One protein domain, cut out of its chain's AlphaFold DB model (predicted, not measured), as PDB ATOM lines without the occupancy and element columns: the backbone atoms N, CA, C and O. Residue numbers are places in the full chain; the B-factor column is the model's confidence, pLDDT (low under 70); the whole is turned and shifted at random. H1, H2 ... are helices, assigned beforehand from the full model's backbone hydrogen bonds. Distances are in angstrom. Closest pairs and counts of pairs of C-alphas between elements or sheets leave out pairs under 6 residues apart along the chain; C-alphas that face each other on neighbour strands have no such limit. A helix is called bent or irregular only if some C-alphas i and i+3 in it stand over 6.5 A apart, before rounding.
ATOM      1  N   GLU A   4     182.571 233.178 203.741       96.38
ATOM      2  CA  GLU A   4     181.260 232.675 204.177       96.38
ATOM      3  C   GLU A   4     180.501 232.019 203.016       96.38
ATOM      4  O   GLU A   4     179.981 230.914 203.157       96.38
ATOM      5  N   ASP A   5     180.504 232.663 201.848       96.69
ATOM      6  CA  ASP A   5     179.912 232.138 200.618       96.69
ATOM      7  C   ASP A   5     180.522 230.772 200.281       96.69
ATOM      8  O   ASP A   5     179.813 229.791 200.044       96.69
ATOM      9  N   ARG A   6     181.857 230.685 200.333       96.62
ATOM     10  CA  ARG A   6     182.586 229.445 200.056       96.62
ATOM     11  C   ARG A   6     182.263 228.355 201.070       96.62
ATOM     12  O   ARG A   6     182.048 227.207 200.686       96.62
ATOM     13  N   GLU A   7     182.240 228.704 202.353       97.00
ATOM     14  CA  GLU A   7     181.885 227.774 203.420       97.00
ATOM     15  C   GLU A   7     180.482 227.204 203.201       97.00
ATOM     16  O   GLU A   7     180.304 225.986 203.251       97.00
ATOM     17  N   PHE A   8     179.510 228.054 202.866       97.31
ATOM     18  CA  PHE A   8     178.160 227.607 202.552       97.31
ATOM     19  C   PHE A   8     178.127 226.645 201.358       97.31
ATOM     20  O   PHE A   8     177.504 225.592 201.462       97.31
ATOM     21  N   LEU A   9     178.800 226.954 200.245       96.31
ATOM     22  CA  LEU A   9     178.812 226.071 199.069       96.31
ATOM     23  C   LEU A   9     179.399 224.691 199.390       96.31
ATOM     24  O   LEU A   9     178.876 223.673 198.938       96.31
ATOM     25  N   ILE A  10     180.456 224.643 200.205       95.38
ATOM     26  CA  ILE A  10     181.053 223.385 200.669       95.38
ATOM     27  C   ILE A  10     180.083 222.634 201.588       95.38
ATOM     28  O   ILE A  10     179.909 221.424 201.440       95.38
ATOM     29  N   GLN A  11     179.428 223.324 202.524       95.44
ATOM     30  CA  GLN A  11     178.415 222.723 203.396       95.44
ATOM     31  C   GLN A  11     177.230 222.175 202.594       95.44
ATOM     32  O   GLN A  11     176.769 221.071 202.873       95.44
ATOM     33  N   PHE A  12     176.771 222.909 201.581       95.31
ATOM     34  CA  PHE A  12     175.735 222.473 200.652       95.31
ATOM     35  C   PHE A  12     176.160 221.207 199.897       95.31
ATOM     36  O   PHE A  12     175.454 220.208 199.934       95.31
ATOM     37  N   LEU A  13     177.342 221.193 199.274       92.81
ATOM     38  CA  LEU A  13     177.833 220.018 198.543       92.81
ATOM     39  C   LEU A  13     177.968 218.776 199.435       92.81
ATOM     40  O   LEU A  13     177.624 217.673 199.013       92.81
ATOM     41  N   ASN A  14     178.417 218.951 200.680       91.69
ATOM     42  CA  ASN A  14     178.470 217.859 201.651       91.69
ATOM     43  C   ASN A  14     177.068 217.384 202.068       91.69
ATOM     44  O   ASN A  14     176.845 216.179 202.199       91.69
ATOM     45  N   SER A  15     176.109 218.301 202.238       91.81
ATOM     46  CA  SER A  15     174.757 217.966 202.699       91.81
ATOM     47  C   SER A  15     173.896 217.286 201.637       91.81
ATOM     48  O   SER A  15     173.027 216.502 202.007       91.81
ATOM     49  N   ILE A  16     174.162 217.490 200.338       86.81
ATOM     50  CA  ILE A  16     173.440 216.815 199.240       86.81
ATOM     51  C   ILE A  16     173.424 215.302 199.434       86.81
ATOM     52  O   ILE A  16     172.420 214.650 199.153       86.81
ATOM     53  N   THR A  17     174.519 214.737 199.949       82.12
ATOM     54  CA  THR A  17     174.604 213.291 200.141       82.12
ATOM     55  C   THR A  17     173.591 212.789 201.165       82.12
ATOM     56  O   THR A  17     172.899 211.794 200.933       82.12
ATOM     57  N   GLU A  18     173.491 213.491 202.288       85.88
ATOM     58  CA  GLU A  18     172.520 213.211 203.344       85.88
ATOM     59  C   GLU A  18     171.097 213.513 202.882       85.88
ATOM     60  O   GLU A  18     170.177 212.758 203.177       85.88
ATOM     61  N   ASP A  19     170.919 214.608 202.147       86.69
ATOM     62  CA  ASP A  19     169.622 215.074 201.677       86.69
ATOM     63  C   ASP A  19     169.012 214.077 200.691       86.69
ATOM     64  O   ASP A  19     167.881 213.640 200.884       86.69
ATOM     65  N   LEU A  20     169.778 213.631 199.696       82.19
ATOM     66  CA  LEU A  20     169.320 212.618 198.750       82.19
ATOM     67  C   LEU A  20     169.127 211.258 199.424       82.19
ATOM     68  O   LEU A  20     168.122 210.604 199.165       82.19
ATOM     69  N   SER A  21     170.014 210.854 200.342       81.81
ATOM     70  CA  SER A  21     169.813 209.605 201.097       81.81
ATOM     71  C   SER A  21     168.526 209.658 201.921       81.81
ATOM     72  O   SER A  21     167.732 208.731 201.853       81.81
ATOM     73  N   PHE A  22     168.241 210.775 202.597       82.94
ATOM     74  CA  PHE A  22     166.979 210.977 203.311       82.94
ATOM     75  C   PHE A  22     165.762 210.845 202.385       82.94
ATOM     76  O   PHE A  22     164.761 210.239 202.768       82.94
ATOM     77  N   ILE A  23     165.837 211.399 201.173       77.94
ATOM     78  CA  ILE A  23     164.752 211.334 200.187       77.94
ATOM     79  C   ILE A  23     164.504 209.887 199.746       77.94
ATOM     80  O   ILE A  23     163.354 209.447 199.731       77.94
ATOM     81  N   PHE A  24     165.567 209.139 199.447       76.62
ATOM     82  CA  PHE A  24     165.473 207.742 199.019       76.62
ATOM     83  C   PHE A  24     165.075 206.790 200.157       76.62
ATOM     84  O   PHE A  24     164.223 205.923 199.962       76.62
ATOM     85  N   ASP A  25     165.607 206.985 201.364       75.19
ATOM     86  CA  ASP A  25     165.275 206.177 202.546       75.19
ATOM     87  C   ASP A  25     163.830 206.404 203.008       75.19
ATOM     88  O   ASP A  25     163.204 205.520 203.591       75.19
ATOM     89  N   SER A  26     163.255 207.565 202.688       69.12
ATOM     90  CA  SER A  26     161.847 207.878 202.950       69.12
ATOM     91  C   SER A  26     160.883 207.308 201.887       69.12
ATOM     92  O   SER A  26     159.719 207.730 201.799       69.12
ATOM     93  N   SER A  27     161.357 206.352 201.075       61.72
ATOM     94  CA  SER A  27     160.582 205.616 200.068       61.72
ATOM     95  C   SER A  27     159.249 205.087 200.618       61.72
ATOM     96  O   SER A  27     159.141 204.633 201.756       61.72
ATOM     97  N   GLY A  28     158.179 205.223 199.826       59.38
ATOM     98  CA  GLY A  28     156.822 204.817 200.210       59.38
ATOM     99  C   GLY A  28     156.045 205.828 201.063       59.38
ATOM    100  O   GLY A  28     154.821 205.740 201.121       59.38
ATOM    101  N   ARG A  29     156.709 206.821 201.679       63.28
ATOM    102  CA  ARG A  29     156.038 207.920 202.406       63.28
ATOM    103  C   ARG A  29     155.992 209.230 201.612       63.28
ATOM    104  O   ARG A  29     155.073 210.018 201.815       63.28
ATOM    105  N   TYR A  30     156.953 209.447 200.711       64.38
ATOM    106  CA  TYR A  30     157.079 210.688 199.931       64.38
ATOM    107  C   TYR A  30     157.228 210.480 198.421       64.38
ATOM    108  O   TYR A  30     156.825 211.352 197.658       64.38
ATOM    109  N   MET A  31     157.802 209.351 197.994       67.50
ATOM    110  CA  MET A  31     157.992 208.983 196.588       67.50
ATOM    111  C   MET A  31     157.400 207.598 196.306       67.50
ATOM    112  O   MET A  31     157.512 206.713 197.168       67.50
ATOM    113  N   PRO A  32     156.832 207.380 195.105       70.88
ATOM    114  CA  PRO A  32     156.500 206.045 194.618       70.88
ATOM    115  C   PRO A  32     157.735 205.134 194.636       70.88
ATOM    116  O   PRO A  32     158.833 205.562 194.285       70.88
ATOM    117  N   GLY A  33     157.563 203.866 195.023       72.19
ATOM    118  CA  GLY A  33     158.674 202.907 195.104       72.19
ATOM    119  C   GLY A  33     159.414 202.721 193.773       72.19
ATOM    120  O   GLY A  33     160.637 202.658 193.758       72.19
ATOM    121  N   THR A  34     158.690 202.755 192.653       72.56
ATOM    122  CA  THR A  34     159.246 202.671 191.291       72.56
ATOM    123  C   THR A  34     160.212 203.815 190.967       72.56
ATOM    124  O   THR A  34     161.228 203.621 190.303       72.56
ATOM    125  N   LEU A  35     159.918 205.012 191.473       70.94
ATOM    126  CA  LEU A  35     160.728 206.209 191.268       70.94
ATOM    127  C   LEU A  35     162.053 206.099 192.034       70.94
ATOM    128  O   LEU A  35     163.120 206.407 191.514       70.94
ATOM    129  N   VAL A  36     162.002 205.555 193.250       74.62
ATOM    130  CA  VAL A  36     163.198 205.259 194.052       74.62
ATOM    131  C   VAL A  36     164.046 204.168 193.399       74.62
ATOM    132  O   VAL A  36     165.262 204.321 193.310       74.62
ATOM    133  N   GLU A  37     163.427 203.099 192.899       76.75
ATOM    134  CA  GLU A  37     164.128 202.003 192.218       76.75
ATOM    135  C   GLU A  37     164.892 202.463 190.968       76.75
ATOM    136  O   GLU A  37     165.987 201.961 190.706       76.75
ATOM    137  N   SER A  38     164.354 203.433 190.221       76.38
ATOM    138  CA  SER A  38     165.001 203.968 189.015       76.38
ATOM    139  C   SER A  38     166.135 204.958 189.323       76.38
ATOM    140  O   SER A  38     167.197 204.901 188.701       76.38
ATOM    141  N   LEU A  39     165.947 205.834 190.313       74.88
ATOM    142  CA  LEU A  39     166.877 206.925 190.621       74.88
ATOM    143  C   LEU A  39     168.014 206.504 191.563       74.88
ATOM    144  O   LEU A  39     169.118 207.052 191.492       74.88
ATOM    145  N   TRP A  40     167.786 205.510 192.425       79.94
ATOM    146  CA  TRP A  40     168.783 205.056 193.395       79.94
ATOM    147  C   TRP A  40     170.088 204.540 192.755       79.94
ATOM    148  O   TRP A  40     171.166 204.946 193.205       79.94
ATOM    149  N   PRO A  41     170.065 203.712 191.691       81.44
ATOM    150  CA  PRO A  41     171.287 203.277 191.017       81.44
ATOM    151  C   PRO A  41     172.090 204.440 190.420       81.44
ATOM    152  O   PRO A  41     173.318 204.455 190.533       81.44
ATOM    153  N   ALA A  42     171.409 205.428 189.829       79.44
ATOM    154  CA  ALA A  42     172.049 206.613 189.265       79.44
ATOM    155  C   ALA A  42     172.733 207.444 190.362       79.44
ATOM    156  O   ALA A  42     173.900 207.816 190.235       79.44
ATOM    157  N   TRP A  43     172.057 207.640 191.495       79.56
ATOM    158  CA  TRP A  43     172.639 208.315 192.652       79.56
ATOM    159  C   TRP A  43     173.863 207.581 193.215       79.56
ATOM    160  O   TRP A  43     174.911 208.189 193.451       79.56
ATOM    161  N   ARG A  44     173.791 206.253 193.353       80.69
ATOM    162  CA  ARG A  44     174.933 205.425 193.779       80.69
ATOM    163  C   ARG A  44     176.124 205.550 192.827       80.69
ATOM    164  O   ARG A  44     177.264 205.567 193.290       80.69
ATOM    165  N   ALA A  45     175.881 205.666 191.524       80.56
ATOM    166  CA  ALA A  45     176.940 205.880 190.541       80.56
ATOM    167  C   ALA A  45     177.615 207.253 190.706       80.56
ATOM    168  O   ALA A  45     178.841 207.333 190.639       80.56
ATOM    169  N   VAL A  46     176.850 208.315 190.986       77.81
ATOM    170  CA  VAL A  46     177.402 209.652 191.286       77.81
ATOM    171  C   VAL A  46     178.285 209.618 192.537       77.81
ATOM    172  O   VAL A  46     179.396 210.151 192.512       77.81
ATOM    173  N   GLN A  47     177.847 208.930 193.598       77.00
ATOM    174  CA  GLN A  47     178.640 208.758 194.824       77.00
ATOM    175  C   GLN A  47     179.986 208.060 194.561       77.00
ATOM    176  O   GLN A  47     181.004 208.451 195.126       77.00
ATOM    177  N   GLN A  48     180.014 207.049 193.687       78.25
ATOM    178  CA  GLN A  48     181.232 206.288 193.372       78.25
ATOM    179  C   GLN A  48     182.237 207.049 192.498       78.25
ATOM    180  O   GLN A  48     183.420 206.727 192.511       78.25
ATOM    181  N   ARG A  49     181.784 208.042 191.724       76.94
ATOM    182  CA  ARG A  49     182.622 208.806 190.779       76.94
ATOM    183  C   ARG A  49     183.330 210.011 191.408       76.94
ATOM    184  O   ARG A  49     183.940 210.795 190.682       76.94
ATOM    185  N   GLU A  50     183.203 210.193 192.724       82.81
ATOM    186  CA  GLU A  50     183.770 211.323 193.477       82.81
ATOM    187  C   GLU A  50     183.420 212.702 192.871       82.81
ATOM    188  O   GLU A  50     184.164 213.674 193.016       82.81
ATOM    189  N   GLU A  51     182.286 212.825 192.167       84.56
ATOM    190  CA  GLU A  51     181.930 214.069 191.463       84.56
ATOM    191  C   GLU A  51     181.737 215.230 192.441       84.56
ATOM    192  O   GLU A  51     182.233 216.330 192.202       84.56
ATOM    193  N   ILE A  52     181.114 214.955 193.590       86.75
ATOM    194  CA  ILE A  52     180.958 215.919 194.685       86.75
ATOM    195  C   ILE A  52     182.327 216.352 195.224       86.75
ATOM    196  O   ILE A  52     182.551 217.540 195.439       86.75
ATOM    197  N   GLY A  53     183.272 215.420 195.380       89.69
ATOM    198  CA  GLY A  53     184.635 215.734 195.818       89.69
ATOM    199  C   GLY A  53     185.354 216.672 194.846       89.69
ATOM    200  O   GLY A  53     185.988 217.638 195.270       89.69
ATOM    201  N   ARG A  54     185.188 216.454 193.534       89.81
ATOM    202  CA  ARG A  54     185.731 217.343 192.493       89.81
ATOM    203  C   ARG A  54     185.096 218.733 192.524       89.81
ATOM    204  O   ARG A  54     185.817 219.721 192.396       89.81
ATOM    205  N   LEU A  55     183.783 218.825 192.744       91.06
ATOM    206  CA  LEU A  55     183.093 220.105 192.927       91.06
ATOM    207  C   LEU A  55     183.593 220.841 194.176       91.06
ATOM    208  O   LEU A  55     183.890 222.029 194.096       91.06
ATOM    209  N   ILE A  56     183.759 220.142 195.303       93.44
ATOM    210  CA  ILE A  56     184.307 220.725 196.537       93.44
ATOM    211  C   ILE A  56     185.725 221.246 196.298       93.44
ATOM    212  O   ILE A  56     186.019 222.380 196.664       93.44
ATOM    213  N   ALA A  57     186.591 220.461 195.653       93.62
ATOM    214  CA  ALA A  57     187.955 220.882 195.344       93.62
ATOM    215  C   ALA A  57     187.982 222.121 194.431       93.62
ATOM    216  O   ALA A  57     188.768 223.042 194.656       93.62
ATOM    217  N   ALA A  58     187.092 222.186 193.437       93.00
ATOM    218  CA  ALA A  58     186.950 223.352 192.570       93.00
ATOM    219  C   ALA A  58     186.438 224.587 193.329       93.00
ATOM    220  O   ALA A  58     186.988 225.669 193.154       93.00
ATOM    221  N   VAL A  59     185.454 224.426 194.222       94.44
ATOM    222  CA  VAL A  59     184.973 225.496 195.114       94.44
ATOM    223  C   VAL A  59     186.044 225.916 196.119       94.44
ATOM    224  O   VAL A  59     186.062 227.066 196.534       94.44
ATOM    225  N   GLN A  60     186.943 225.031 196.544       95.25
ATOM    226  CA  GLN A  60     188.070 225.385 197.414       95.25
ATOM    227  C   GLN A  60     189.171 226.132 196.659       95.25
ATOM    228  O   GLN A  60     189.815 227.013 197.237       95.25
ATOM    229  N   SER A  61     189.369 225.811 195.380       92.69
ATOM    230  CA  SER A  61     190.262 226.572 194.517       92.69
ATOM    231  C   SER A  61     189.736 227.996 194.326       92.69
ATOM    232  O   SER A  61     188.540 228.239 194.168       92.69
ATOM    233  N   ARG A  62     190.654 228.966 194.319       92.69
ATOM    234  CA  ARG A  62     190.334 230.356 193.969       92.69
ATOM    235  C   ARG A  62     190.263 230.586 192.460       92.69
ATOM    236  O   ARG A  62     189.827 231.652 192.038       92.69
ATOM    237  N   ASP A  63     190.642 229.595 191.654       94.62
ATOM    238  CA  ASP A  63     190.684 229.702 190.190       94.62
ATOM    239  C   ASP A  63     189.288 229.886 189.573       94.62
ATOM    240  O   ASP A  63     189.154 230.408 188.469       94.62
ATOM    241  N   TYR A  64     188.240 229.482 190.297       94.38
ATOM    242  CA  TYR A  64     186.849 229.576 189.856       94.38
ATOM    243  C   TYR A  64     186.090 230.744 190.489       94.38
ATOM    244  O   TYR A  64     184.917 230.919 190.183       94.38
ATOM    245  N   ASP A  65     186.724 231.562 191.337       94.81
ATOM    246  CA  ASP A  65     186.024 232.592 192.118       94.81
ATOM    247  C   ASP A  65     185.218 233.554 191.244       94.81
ATOM    248  O   ASP A  65     184.086 233.872 191.597       94.81
ATOM    249  N   GLN A  66     185.776 233.990 190.110       95.06
ATOM    250  CA  GLN A  66     185.072 234.864 189.171       95.06
ATOM    251  C   GLN A  66     183.884 234.150 188.512       95.06
ATOM    252  O   GLN A  66     182.796 234.705 188.447       95.06
ATOM    253  N   ARG A  67     184.064 232.904 188.061       95.44
ATOM    254  CA  ARG A  67     182.998 232.127 187.401       95.44
ATOM    255  C   ARG A  67     181.868 231.775 188.370       95.44
ATOM    256  O   ARG A  67     180.709 231.734 187.976       95.44
ATOM    257  N   LEU A  68     182.203 231.520 189.634       95.44
ATOM    258  CA  LEU A  68     181.235 231.297 190.707       95.44
ATOM    259  C   LEU A  68     180.450 232.582 191.002       95.44
ATOM    260  O   LEU A  68     179.232 232.525 191.139       95.44
ATOM    261  N   ASP A  69     181.122 233.735 191.033       94.44
ATOM    262  CA  ASP A  69     180.487 235.052 191.175       94.44
ATOM    263  C   ASP A  69     179.501 235.324 190.024       94.44
ATOM    264  O   ASP A  69     178.330 235.599 190.265       94.44
ATOM    265  N   GLU A  70     179.935 235.125 188.775       94.56
ATOM    266  CA  GLU A  70     179.118 235.302 187.563       94.56
ATOM    267  C   GLU A  70     177.924 234.331 187.482       94.56
ATOM    268  O   GLU A  70     176.907 234.646 186.865       94.56
ATOM    269  N   ALA A  71     178.013 233.160 188.120       94.75
ATOM    270  CA  ALA A  71     176.910 232.204 188.242       94.75
ATOM    271  C   ALA A  71     175.963 232.506 189.426       94.75
ATOM    272  O   ALA A  71     175.065 231.712 189.746       94.75
ATOM    273  N   GLY A  72     176.171 233.625 190.122       96.25
ATOM    274  CA  GLY A  72     175.395 234.027 191.288       96.25
ATOM    275  C   GLY A  72     175.595 233.112 192.488       96.25
ATOM    276  O   GLY A  72     174.641 232.807 193.213       96.25
ATOM    277  N   LEU A  73     176.806 232.582 192.654       97.31
ATOM    278  CA  LEU A  73     177.227 231.773 193.801       97.31
ATOM    279  C   LEU A  73     178.071 232.596 194.781       97.31
ATOM    280  O   LEU A  73     178.967 232.079 195.444       97.31
ATOM    281  N   SER A  74     177.756 233.883 194.883       96.75
ATOM    282  CA  SER A  74     178.285 234.807 195.876       96.75
ATOM    283  C   SER A  74     177.247 235.875 196.242       96.75
ATOM    284  O   SER A  74     176.227 236.049 195.562       96.75
ATOM    285  N   GLY A  75     177.504 236.598 197.334       96.50
ATOM    286  CA  GLY A  75     176.785 237.830 197.657       96.50
ATOM    287  C   GLY A  75     175.258 237.666 197.798       96.50
ATOM    288  O   GLY A  75     174.782 236.642 198.298       96.50
ATOM    289  N   PRO A  76     174.458 238.676 197.396       97.38
ATOM    290  CA  PRO A  76     173.002 238.657 197.573       97.38
ATOM    291  C   PRO A  76     172.283 237.511 196.847       97.38
ATOM    292  O   PRO A  76     171.281 236.999 197.346       97.38
ATOM    293  N   GLU A  77     172.784 237.092 195.685       97.44
ATOM    294  CA  GLU A  77     172.174 236.019 194.893       97.44
ATOM    295  C   GLU A  77     172.353 234.660 195.571       97.44
ATOM    296  O   GLU A  77     171.398 233.882 195.678       97.44
ATOM    297  N   LEU A  78     173.544 234.399 196.121       97.69
ATOM    298  CA  LEU A  78     173.772 233.214 196.941       97.69
ATOM    299  C   LEU A  78     172.944 233.249 198.223       97.69
ATOM    300  O   LEU A  78     172.374 232.227 198.599       97.69
ATOM    301  N   ALA A  79     172.836 234.409 198.878       97.38
ATOM    302  CA  ALA A  79     172.021 234.556 200.082       97.38
ATOM    303  C   ALA A  79     170.550 234.183 199.823       97.38
ATOM    304  O   ALA A  79     169.943 233.467 200.622       97.38
ATOM    305  N   PHE A  80     169.995 234.591 198.677       97.75
ATOM    306  CA  PHE A  80     168.656 234.189 198.246       97.75
ATOM    307  C   PHE A  80     168.544 232.671 198.037       97.75
ATOM    308  O   PHE A  80     167.631 232.043 198.578       97.75
ATOM    309  N   LYS A  81     169.495 232.061 197.314       97.06
ATOM    310  CA  LYS A  81     169.522 230.604 197.080       97.06
ATOM    311  C   LYS A  81     169.645 229.816 198.390       97.06
ATOM    312  O   LYS A  81     168.919 228.845 198.594       97.06
ATOM    313  N   ARG A  82     170.510 230.266 199.305       97.50
ATOM    314  CA  ARG A  82     170.705 229.698 200.649       97.50
ATOM    315  C   ARG A  82     169.416 229.727 201.466       97.50
ATOM    316  O   ARG A  82     169.042 228.703 202.033       97.50
ATOM    317  N   ALA A  83     168.733 230.872 201.509       97.56
ATOM    318  CA  ALA A  83     167.470 231.010 202.228       97.56
ATOM    319  C   ALA A  83     166.382 230.092 201.647       97.56
ATOM    320  O   ALA A  83     165.716 229.377 202.394       97.56
ATOM    321  N   GLY A  84     166.247 230.059 200.317       96.75
ATOM    322  CA  GLY A  84     165.277 229.211 199.627       96.75
ATOM    323  C   GLY A  84     165.499 227.716 199.860       96.75
ATOM    324  O   GLY A  84     164.556 226.997 200.196       96.75
ATOM    325  N   TRP A  85     166.749 227.258 199.745       95.75
ATOM    326  CA  TRP A  85     167.127 225.873 200.033       95.75
ATOM    327  C   TRP A  85     166.856 225.496 201.493       95.75
ATOM    328  O   TRP A  85     166.239 224.461 201.744       95.75
ATOM    329  N   SER A  86     167.265 226.337 202.450       95.69
ATOM    330  CA  SER A  86     167.086 226.063 203.881       95.69
ATOM    331  C   SER A  86     165.608 225.946 204.266       95.69
ATOM    332  O   SER A  86     165.221 224.973 204.910       95.69
ATOM    333  N   ASP A  87     164.776 226.895 203.827       96.81
ATOM    334  CA  ASP A  87     163.327 226.893 204.069       96.81
ATOM    335  C   ASP A  87     162.651 225.651 203.465       96.81
ATOM    336  O   ASP A  87     161.842 224.978 204.110       96.81
ATOM    337  N   ALA A  88     163.014 225.296 202.228       94.12
ATOM    338  CA  ALA A  88     162.451 224.128 201.562       94.12
ATOM    339  C   ALA A  88     162.866 222.814 202.242       94.12
ATOM    340  O   ALA A  88     162.021 221.936 202.432       94.12
ATOM    341  N   ARG A  89     164.134 222.703 202.659       93.31
ATOM    342  CA  ARG A  89     164.673 221.561 203.411       93.31
ATOM    343  C   ARG A  89     163.944 221.362 204.736       93.31
ATOM    344  O   ARG A  89     163.518 220.251 205.045       93.31
ATOM    345  N   GLU A  90     163.772 222.429 205.509       94.12
ATOM    346  CA  GLU A  90     163.066 222.389 206.793       94.12
ATOM    347  C   GLU A  90     161.582 222.028 206.619       94.12
ATOM    348  O   GLU A  90     161.059 221.147 207.311       94.12
ATOM    349  N   THR A  91     160.913 222.638 205.638       93.19
ATOM    350  CA  THR A  91     159.504 222.351 205.336       93.19
ATOM    351  C   THR A  91     159.304 220.893 204.918       93.19
ATOM    352  O   THR A  91     158.389 220.230 205.403       93.19
ATOM    353  N   ALA A  92     160.164 220.359 204.046       89.06
ATOM    354  CA  ALA A  92     160.062 218.975 203.583       89.06
ATOM    355  C   ALA A  92     160.290 217.958 204.709       89.06
ATOM    356  O   ALA A  92     159.587 216.949 204.789       89.06
ATOM    357  N   ARG A  93     161.236 218.237 205.614       88.38
ATOM    358  CA  ARG A  93     161.516 217.376 206.774       88.38
ATOM    359  C   ARG A  93     160.392 217.389 207.808       88.38
ATOM    360  O   ARG A  93     160.117 216.357 208.415       88.38
ATOM    361  N   SER A  94     159.740 218.532 208.005       89.88
ATOM    362  CA  SER A  94     158.648 218.689 208.976       89.88
ATOM    363  C   SER A  94     157.280 218.253 208.443       89.88
ATOM    364  O   SER A  94     156.431 217.835 209.227       89.88
ATOM    365  N   THR A  95     157.057 218.320 207.126       86.50
ATOM    366  CA  THR A  95     155.751 218.065 206.503       86.50
ATOM    367  C   THR A  95     155.840 216.952 205.459       86.50
ATOM    368  O   THR A  95     156.224 217.219 204.314       86.50
ATOM    369  N   PRO A  96     155.435 215.712 205.802       75.19
ATOM    370  CA  PRO A  96     155.525 214.574 204.902       75.19
ATOM    371  C   PRO A  96     154.602 214.656 203.687       75.19
ATOM    372  O   PRO A  96     153.468 214.189 203.732       75.19
ATOM    373  N   SER A  97     155.055 215.288 202.605       82.81
ATOM    374  CA  SER A  97     154.284 215.382 201.363       82.81
ATOM    375  C   SER A  97     155.169 215.646 200.146       82.81
ATOM    376  O   SER A  97     156.278 216.170 200.257       82.81
ATOM    377  N   LEU A  98     154.649 215.296 198.965       81.19
ATOM    378  CA  LEU A  98     155.369 215.404 197.696       81.19
ATOM    379  C   LEU A  98     155.703 216.860 197.334       81.19
ATOM    380  O   LEU A  98     156.783 217.144 196.830       81.19
ATOM    381  N   ARG A  99     154.809 217.811 197.627       86.81
ATOM    382  CA  ARG A  99     154.979 219.219 197.230       86.81
ATOM    383  C   ARG A  99     156.176 219.918 197.915       86.81
ATOM    384  O   ARG A  99     156.988 220.503 197.199       86.81
ATOM    385  N   PRO A 100     156.342 219.879 199.251       89.62
ATOM    386  CA  PRO A 100     157.561 220.329 199.924       89.62
ATOM    387  C   PRO A 100     158.824 219.618 199.442       89.62
ATOM    388  O   PRO A 100     159.842 220.275 199.238       89.62
ATOM    389  N   LEU A 101     158.751 218.303 199.205       85.94
ATOM    390  CA  LEU A 101     159.879 217.533 198.685       85.94
ATOM    391  C   LEU A 101     160.316 218.037 197.300       85.94
ATOM    392  O   LEU A 101     161.490 218.334 197.101       85.94
ATOM    393  N   LYS A 102     159.371 218.225 196.373       85.50
ATOM    394  CA  LYS A 102     159.627 218.810 195.047       85.50
ATOM    395  C   LYS A 102     160.277 220.182 195.147       85.50
ATOM    396  O   LYS A 102     161.252 220.461 194.456       85.50
ATOM    397  N   ARG A 103     159.772 221.037 196.041       91.25
ATOM    398  CA  ARG A 103     160.353 222.365 196.277       91.25
ATOM    399  C   ARG A 103     161.804 222.269 196.750       91.25
ATOM    400  O   ARG A 103     162.633 223.056 196.304       91.25
ATOM    401  N   TRP A 104     162.110 221.330 197.638       91.44
ATOM    402  CA  TRP A 104     163.468 221.116 198.130       91.44
ATOM    403  C   TRP A 104     164.405 220.605 197.033       91.44
ATOM    404  O   TRP A 104     165.470 221.190 196.837       91.44
ATOM    405  N   ILE A 105     163.977 219.603 196.263       88.44
ATOM    406  CA  ILE A 105     164.731 219.070 195.119       88.44
ATOM    407  C   ILE A 105     165.005 220.169 194.088       88.44
ATOM    408  O   ILE A 105     166.135 220.311 193.636       88.44
ATOM    409  N   LYS A 106     164.021 221.025 193.799       90.25
ATOM    410  CA  LYS A 106     164.193 222.166 192.892       90.25
ATOM    411  C   LYS A 106     165.268 223.149 193.361       90.25
ATOM    412  O   LYS A 106     165.986 223.717 192.548       90.25
ATOM    413  N   TRP A 107     165.403 223.371 194.666       94.38
ATOM    414  CA  TRP A 107     166.474 224.225 195.187       94.38
ATOM    415  C   TRP A 107     167.849 223.557 195.144       94.38
ATOM    416  O   TRP A 107     168.838 224.247 194.891       94.38
ATOM    417  N   ILE A 108     167.912 222.238 195.363       91.38
ATOM    418  CA  ILE A 108     169.134 221.455 195.131       91.38
ATOM    419  C   ILE A 108     169.553 221.601 193.667       91.38
ATOM    420  O   ILE A 108     170.718 221.902 193.406       91.38
ATOM    421  N   ASP A 109     168.603 221.477 192.739       88.62
ATOM    422  CA  ASP A 109     168.853 221.696 191.320       88.62
ATOM    423  C   ASP A 109     169.406 223.101 191.039       88.62
ATOM    424  O   ASP A 109     170.496 223.233 190.495       88.62
ATOM    425  N   VAL A 110     168.718 224.163 191.460       92.31
ATOM    426  CA  VAL A 110     169.150 225.547 191.188       92.31
ATOM    427  C   VAL A 110     170.603 225.799 191.614       92.31
ATOM    428  O   VAL A 110     171.374 226.436 190.883       92.31
ATOM    429  N   LEU A 111     170.994 225.307 192.791       94.44
ATOM    430  CA  LEU A 111     172.359 225.447 193.299       94.44
ATOM    431  C   LEU A 111     173.354 224.574 192.523       94.44
ATOM    432  O   LEU A 111     174.415 225.068 192.137       94.44
ATOM    433  N   LEU A 112     173.015 223.311 192.248       91.06
ATOM    434  CA  LEU A 112     173.863 222.410 191.467       91.06
ATOM    435  C   LEU A 112     174.040 222.888 190.026       91.06
ATOM    436  O   LEU A 112     175.167 222.953 189.552       91.06
ATOM    437  N   GLY A 113     172.972 223.290 189.345       90.25
ATOM    438  CA  GLY A 113     173.027 223.837 187.992       90.25
ATOM    439  C   GLY A 113     173.932 225.066 187.908       90.25
ATOM    440  O   GLY A 113     174.764 225.155 187.004       90.25
ATOM    441  N   SER A 114     173.853 225.963 188.898       93.12
ATOM    442  CA  SER A 114     174.762 227.113 188.999       93.12
ATOM    443  C   SER A 114     176.227 226.667 189.170       93.12
ATOM    444  O   SER A 114     177.117 227.197 188.506       93.12
ATOM    445  N   LEU A 115     176.492 225.672 190.029       93.12
ATOM    446  CA  LEU A 115     177.843 225.144 190.275       93.12
ATOM    447  C   LEU A 115     178.428 224.471 189.028       93.12
ATOM    448  O   LEU A 115     179.581 224.713 188.674       93.12
ATOM    449  N   LEU A 116     177.626 223.661 188.339       90.25
ATOM    450  CA  LEU A 116     178.023 222.952 187.125       90.25
ATOM    451  C   LEU A 116     178.308 223.927 185.980       90.25
ATOM    452  O   LEU A 116     179.308 223.761 185.283       90.25
ATOM    453  N   ALA A 117     177.500 224.981 185.827       89.44
ATOM    454  CA  ALA A 117     177.757 226.043 184.855       89.44
ATOM    455  C   ALA A 117     179.069 226.794 185.155       89.44
ATOM    456  O   ALA A 117     179.869 227.055 184.252       89.44
ATOM    457  N   ALA A 118     179.327 227.093 186.431       92.00
ATOM    458  CA  ALA A 118     180.524 227.813 186.855       92.00
ATOM    459  C   ALA A 118     181.810 226.984 186.752       92.00
ATOM    460  O   ALA A 118     182.854 227.533 186.416       92.00
ATOM    461  N   ILE A 119     181.773 225.683 187.044       90.19
ATOM    462  CA  ILE A 119     182.980 224.844 187.139       90.19
ATOM    463  C   ILE A 119     183.212 224.054 185.842       90.19
ATOM    464  O   ILE A 119     184.355 223.893 185.414       90.19
ATOM    465  N   GLY A 120     182.146 223.629 185.160       80.38
ATOM    466  CA  GLY A 120     182.221 222.810 183.945       80.38
ATOM    467  C   GLY A 120     182.606 221.348 184.198       80.38
ATOM    468  O   GLY A 120     183.057 220.668 183.282       80.38
ATOM    469  N   VAL A 121     182.467 220.865 185.436       71.31
ATOM    470  CA  VAL A 121     182.742 219.479 185.844       71.31
ATOM    471  C   VAL A 121     181.517 218.947 186.580       71.31
ATOM    472  O   VAL A 121     181.037 219.628 187.477       71.31
ATOM    473  N   GLY A 122     181.039 217.744 186.235       65.06
ATOM    474  CA  GLY A 122     179.920 217.072 186.924       65.06
ATOM    475  C   GLY A 122     178.746 216.675 186.021       65.06
ATOM    476  O   GLY A 122     177.591 216.820 186.414       65.06
ATOM    477  N   GLU A 123     179.028 216.187 184.808       73.19
ATOM    478  CA  GLU A 123     178.009 215.693 183.865       73.19
ATOM    479  C   GLU A 123     177.107 214.619 184.505       73.19
ATOM    480  O   GLU A 123     175.900 214.637 184.303       73.19
ATOM    481  N   GLY A 124     177.654 213.739 185.356       72.62
ATOM    482  CA  GLY A 124     176.863 212.712 186.042       72.62
ATOM    483  C   GLY A 124     175.889 213.287 187.074       72.62
ATOM    484  O   GLY A 124     174.753 212.829 187.175       72.62
ATOM    485  N   VAL A 125     176.301 214.318 187.821       75.19
ATOM    486  CA  VAL A 125     175.410 215.074 188.721       75.19
ATOM    487  C   VAL A 125     174.295 215.770 187.931       75.19
ATOM    488  O   VAL A 125     173.146 215.768 188.374       75.19
ATOM    489  N   LYS A 126     174.615 216.330 186.758       78.56
ATOM    490  CA  LYS A 126     173.635 216.966 185.868       78.56
ATOM    491  C   LYS A 126     172.598 215.960 185.363       78.56
ATOM    492  O   LYS A 126     171.407 216.209 185.517       78.56
ATOM    493  N   GLU A 127     173.045 214.829 184.820       78.44
ATOM    494  CA  GLU A 127     172.171 213.762 184.310       78.44
ATOM    495  C   GLU A 127     171.242 213.216 185.403       78.44
ATOM    496  O   GLU A 127     170.047 213.038 185.173       78.44
ATOM    497  N   LEU A 128     171.760 212.997 186.620       77.56
ATOM    498  CA  LEU A 128     170.937 212.570 187.753       77.56
ATOM    499  C   LEU A 128     169.836 213.589 188.058       77.56
ATOM    500  O   LEU A 128     168.685 213.212 188.262       77.56
ATOM    501  N   LYS A 129     170.191 214.873 188.102       75.88
ATOM    502  CA  LYS A 129     169.254 215.961 188.376       75.88
ATOM    503  C   LYS A 129     168.151 216.039 187.312       75.88
ATOM    504  O   LYS A 129     166.982 216.105 187.677       75.88
ATOM    505  N   GLU A 130     168.500 215.940 186.031       80.56
ATOM    506  CA  GLU A 130     167.524 215.902 184.932       80.56
ATOM    507  C   GLU A 130     166.586 214.682 185.034       80.56
ATOM    508  O   GLU A 130     165.380 214.813 184.829       80.56
ATOM    509  N   GLY A 131     167.106 213.513 185.430       78.88
ATOM    510  CA  GLY A 131     166.291 212.317 185.664       78.88
ATOM    511  C   GLY A 131     165.310 212.466 186.831       78.88
ATOM    512  O   GLY A 131     164.146 212.089 186.712       78.88
ATOM    513  N   VAL A 132     165.748 213.056 187.949       77.12
ATOM    514  CA  VAL A 132     164.881 213.306 189.114       77.12
ATOM    515  C   VAL A 132     163.736 214.261 188.754       77.12
ATOM    516  O   VAL A 132     162.604 214.036 189.177       77.12
ATOM    517  N   GLU A 133     164.008 215.316 187.984       75.81
ATOM    518  CA  GLU A 133     162.985 216.279 187.554       75.81
ATOM    519  C   GLU A 133     161.933 215.637 186.650       75.81
ATOM    520  O   GLU A 133     160.739 215.770 186.923       75.81
ATOM    521  N   ALA A 134     162.364 214.882 185.636       79.75
ATOM    522  CA  ALA A 134     161.457 214.220 184.700       79.75
ATOM    523  C   ALA A 134     160.481 213.265 185.410       79.75
ATOM    524  O   ALA A 134     159.279 213.266 185.140       79.75
ATOM    525  N   GLU A 135     160.989 212.481 186.359       75.69
ATOM    526  CA  GLU A 135     160.201 211.522 187.137       75.69
ATOM    527  C   GLU A 135     159.215 212.210 188.102       75.69
ATOM    528  O   GLU A 135     158.076 211.768 188.303       75.69
ATOM    529  N   LEU A 136     159.630 213.329 188.703       73.25
ATOM    530  CA  LEU A 136     158.773 214.121 189.579       73.25
ATOM    531  C   LEU A 136     157.634 214.787 188.813       73.25
ATOM    532  O   LEU A 136     156.504 214.770 189.308       73.25
ATOM    533  N   ASP A 137     157.901 215.347 187.637       77.00
ATOM    534  CA  ASP A 137     156.881 215.986 186.803       77.00
ATOM    535  C   ASP A 137     155.847 214.959 186.311       77.00
ATOM    536  O   ASP A 137     154.645 215.191 186.439       77.00
ATOM    537  N   ALA A 138     156.289 213.764 185.900       74.81
ATOM    538  CA  ALA A 138     155.398 212.664 185.513       74.81
ATOM    539  C   ALA A 138     154.460 212.196 186.647       74.81
ATOM    540  O   ALA A 138     153.383 211.653 186.398       74.81
ATOM    541  N   SER A 139     154.852 212.414 187.906       64.31
ATOM    542  CA  SER A 139     154.052 212.053 189.080       64.31
ATOM    543  C   SER A 139     152.960 213.079 189.438       64.31
ATOM    544  O   SER A 139     152.145 212.771 190.300       64.31
ATOM    545  N   ASP A 140     152.937 214.282 188.840       60.31
ATOM    546  CA  ASP A 140     151.847 215.270 189.032       60.31
ATOM    547  C   ASP A 140     150.685 215.090 188.039       60.31
ATOM    548  O   ASP A 140     149.614 215.663 188.243       60.31
TER     549      ASP A 140
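This is residues 4 to 140 of the 142 residues of an uncharacterized protein of Nocardia bhagyanarayanae (UniProt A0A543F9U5). This is an up-and-down bundle of five helices, with H5, H6, H7 and H2 side by side in a curved row and H1 over the hollow of that row, only loosely joined to it. H6 runs through the middle, and two short helices make one end of the body: H3 packs on the first part of H1, and H4 crosses the last residues of H6. The printed part has 137 residues with seven named helices, H1 to H7 in order along the chain, and no named strand; the class is all helix. The whole is compact, with a radius of gyration of the C-alphas of 14.7 A and spans of 43 by 29 by 22 A.

H1, residues 4 to 25, starts at C-alpha 4 (181.260, 232.675, 204.177) and is 31.0 A long, with a kink of 33 degrees near residue 14. H2, residues 33 to 48, is 22.9 A long with a kink of 29 degrees near residue 40; it is only just irregular, C-alphas 38 and 41 being 6.6 A apart. H3 is residues 51 to 60. H4, residues 62 to 70, is irregular, with C-alphas 63 and 66 at 7.7 A. H5, residues 75 to 94, is 28.7 A long. H6, residues 98 to 119, is 31.0 A long and starts at C-alpha 98 (155.369, 215.404, 197.696). H7, residues 123 to 138, is 22.9 A long and ends at C-alpha 138 (155.398, 212.664, 185.513).

H6 is the hub, touching four helices. H5 and H6 form a helical hairpin at a shallow tilt of 31 degrees, their closest C-alphas, Ala 92 and Pro 100, 4.6 A apart. H6 and H7 form another at 26 degrees, closest at Asp 109 and Lys 129, 6.5 A. H7 touches H2, opposite ways at a shallow tilt of 10 degrees, closest at Val 46 and Gly 124, 6.1 A. With residues 114 to 119 alone H6 touches H4, closest at Arg 67 and Ala 118, 5.0 A. H6 only just touches H3, with 3 pairs of C-alphas within 8 A, closest at Ala 58 and Ile 119, 6.9 A. H1 touches H3 with residues 6 to 14 alone, closest at Ile 10 and Ile 56, 5.9 A. H1 and H6 are close but not clearly touching, at 7.5 A between the C-alphas of Ile 16 and Ile 108. H1 and H7 are apart. Every O i to N i+4 pair is within hydrogen-bond range in H3, H5, H6 and H7; in H1 16 of 18, in H2 10 of 12 and in H4 3 of 5 are.

The C-alphas farthest apart, Gly 28 and Asp 63, are 43.2 A from each other. The printed part has no cut and no long link. Mean pLDDT of the printed part is 85.7; residues 26 to 31, 122 and 139 to 140 are under 70.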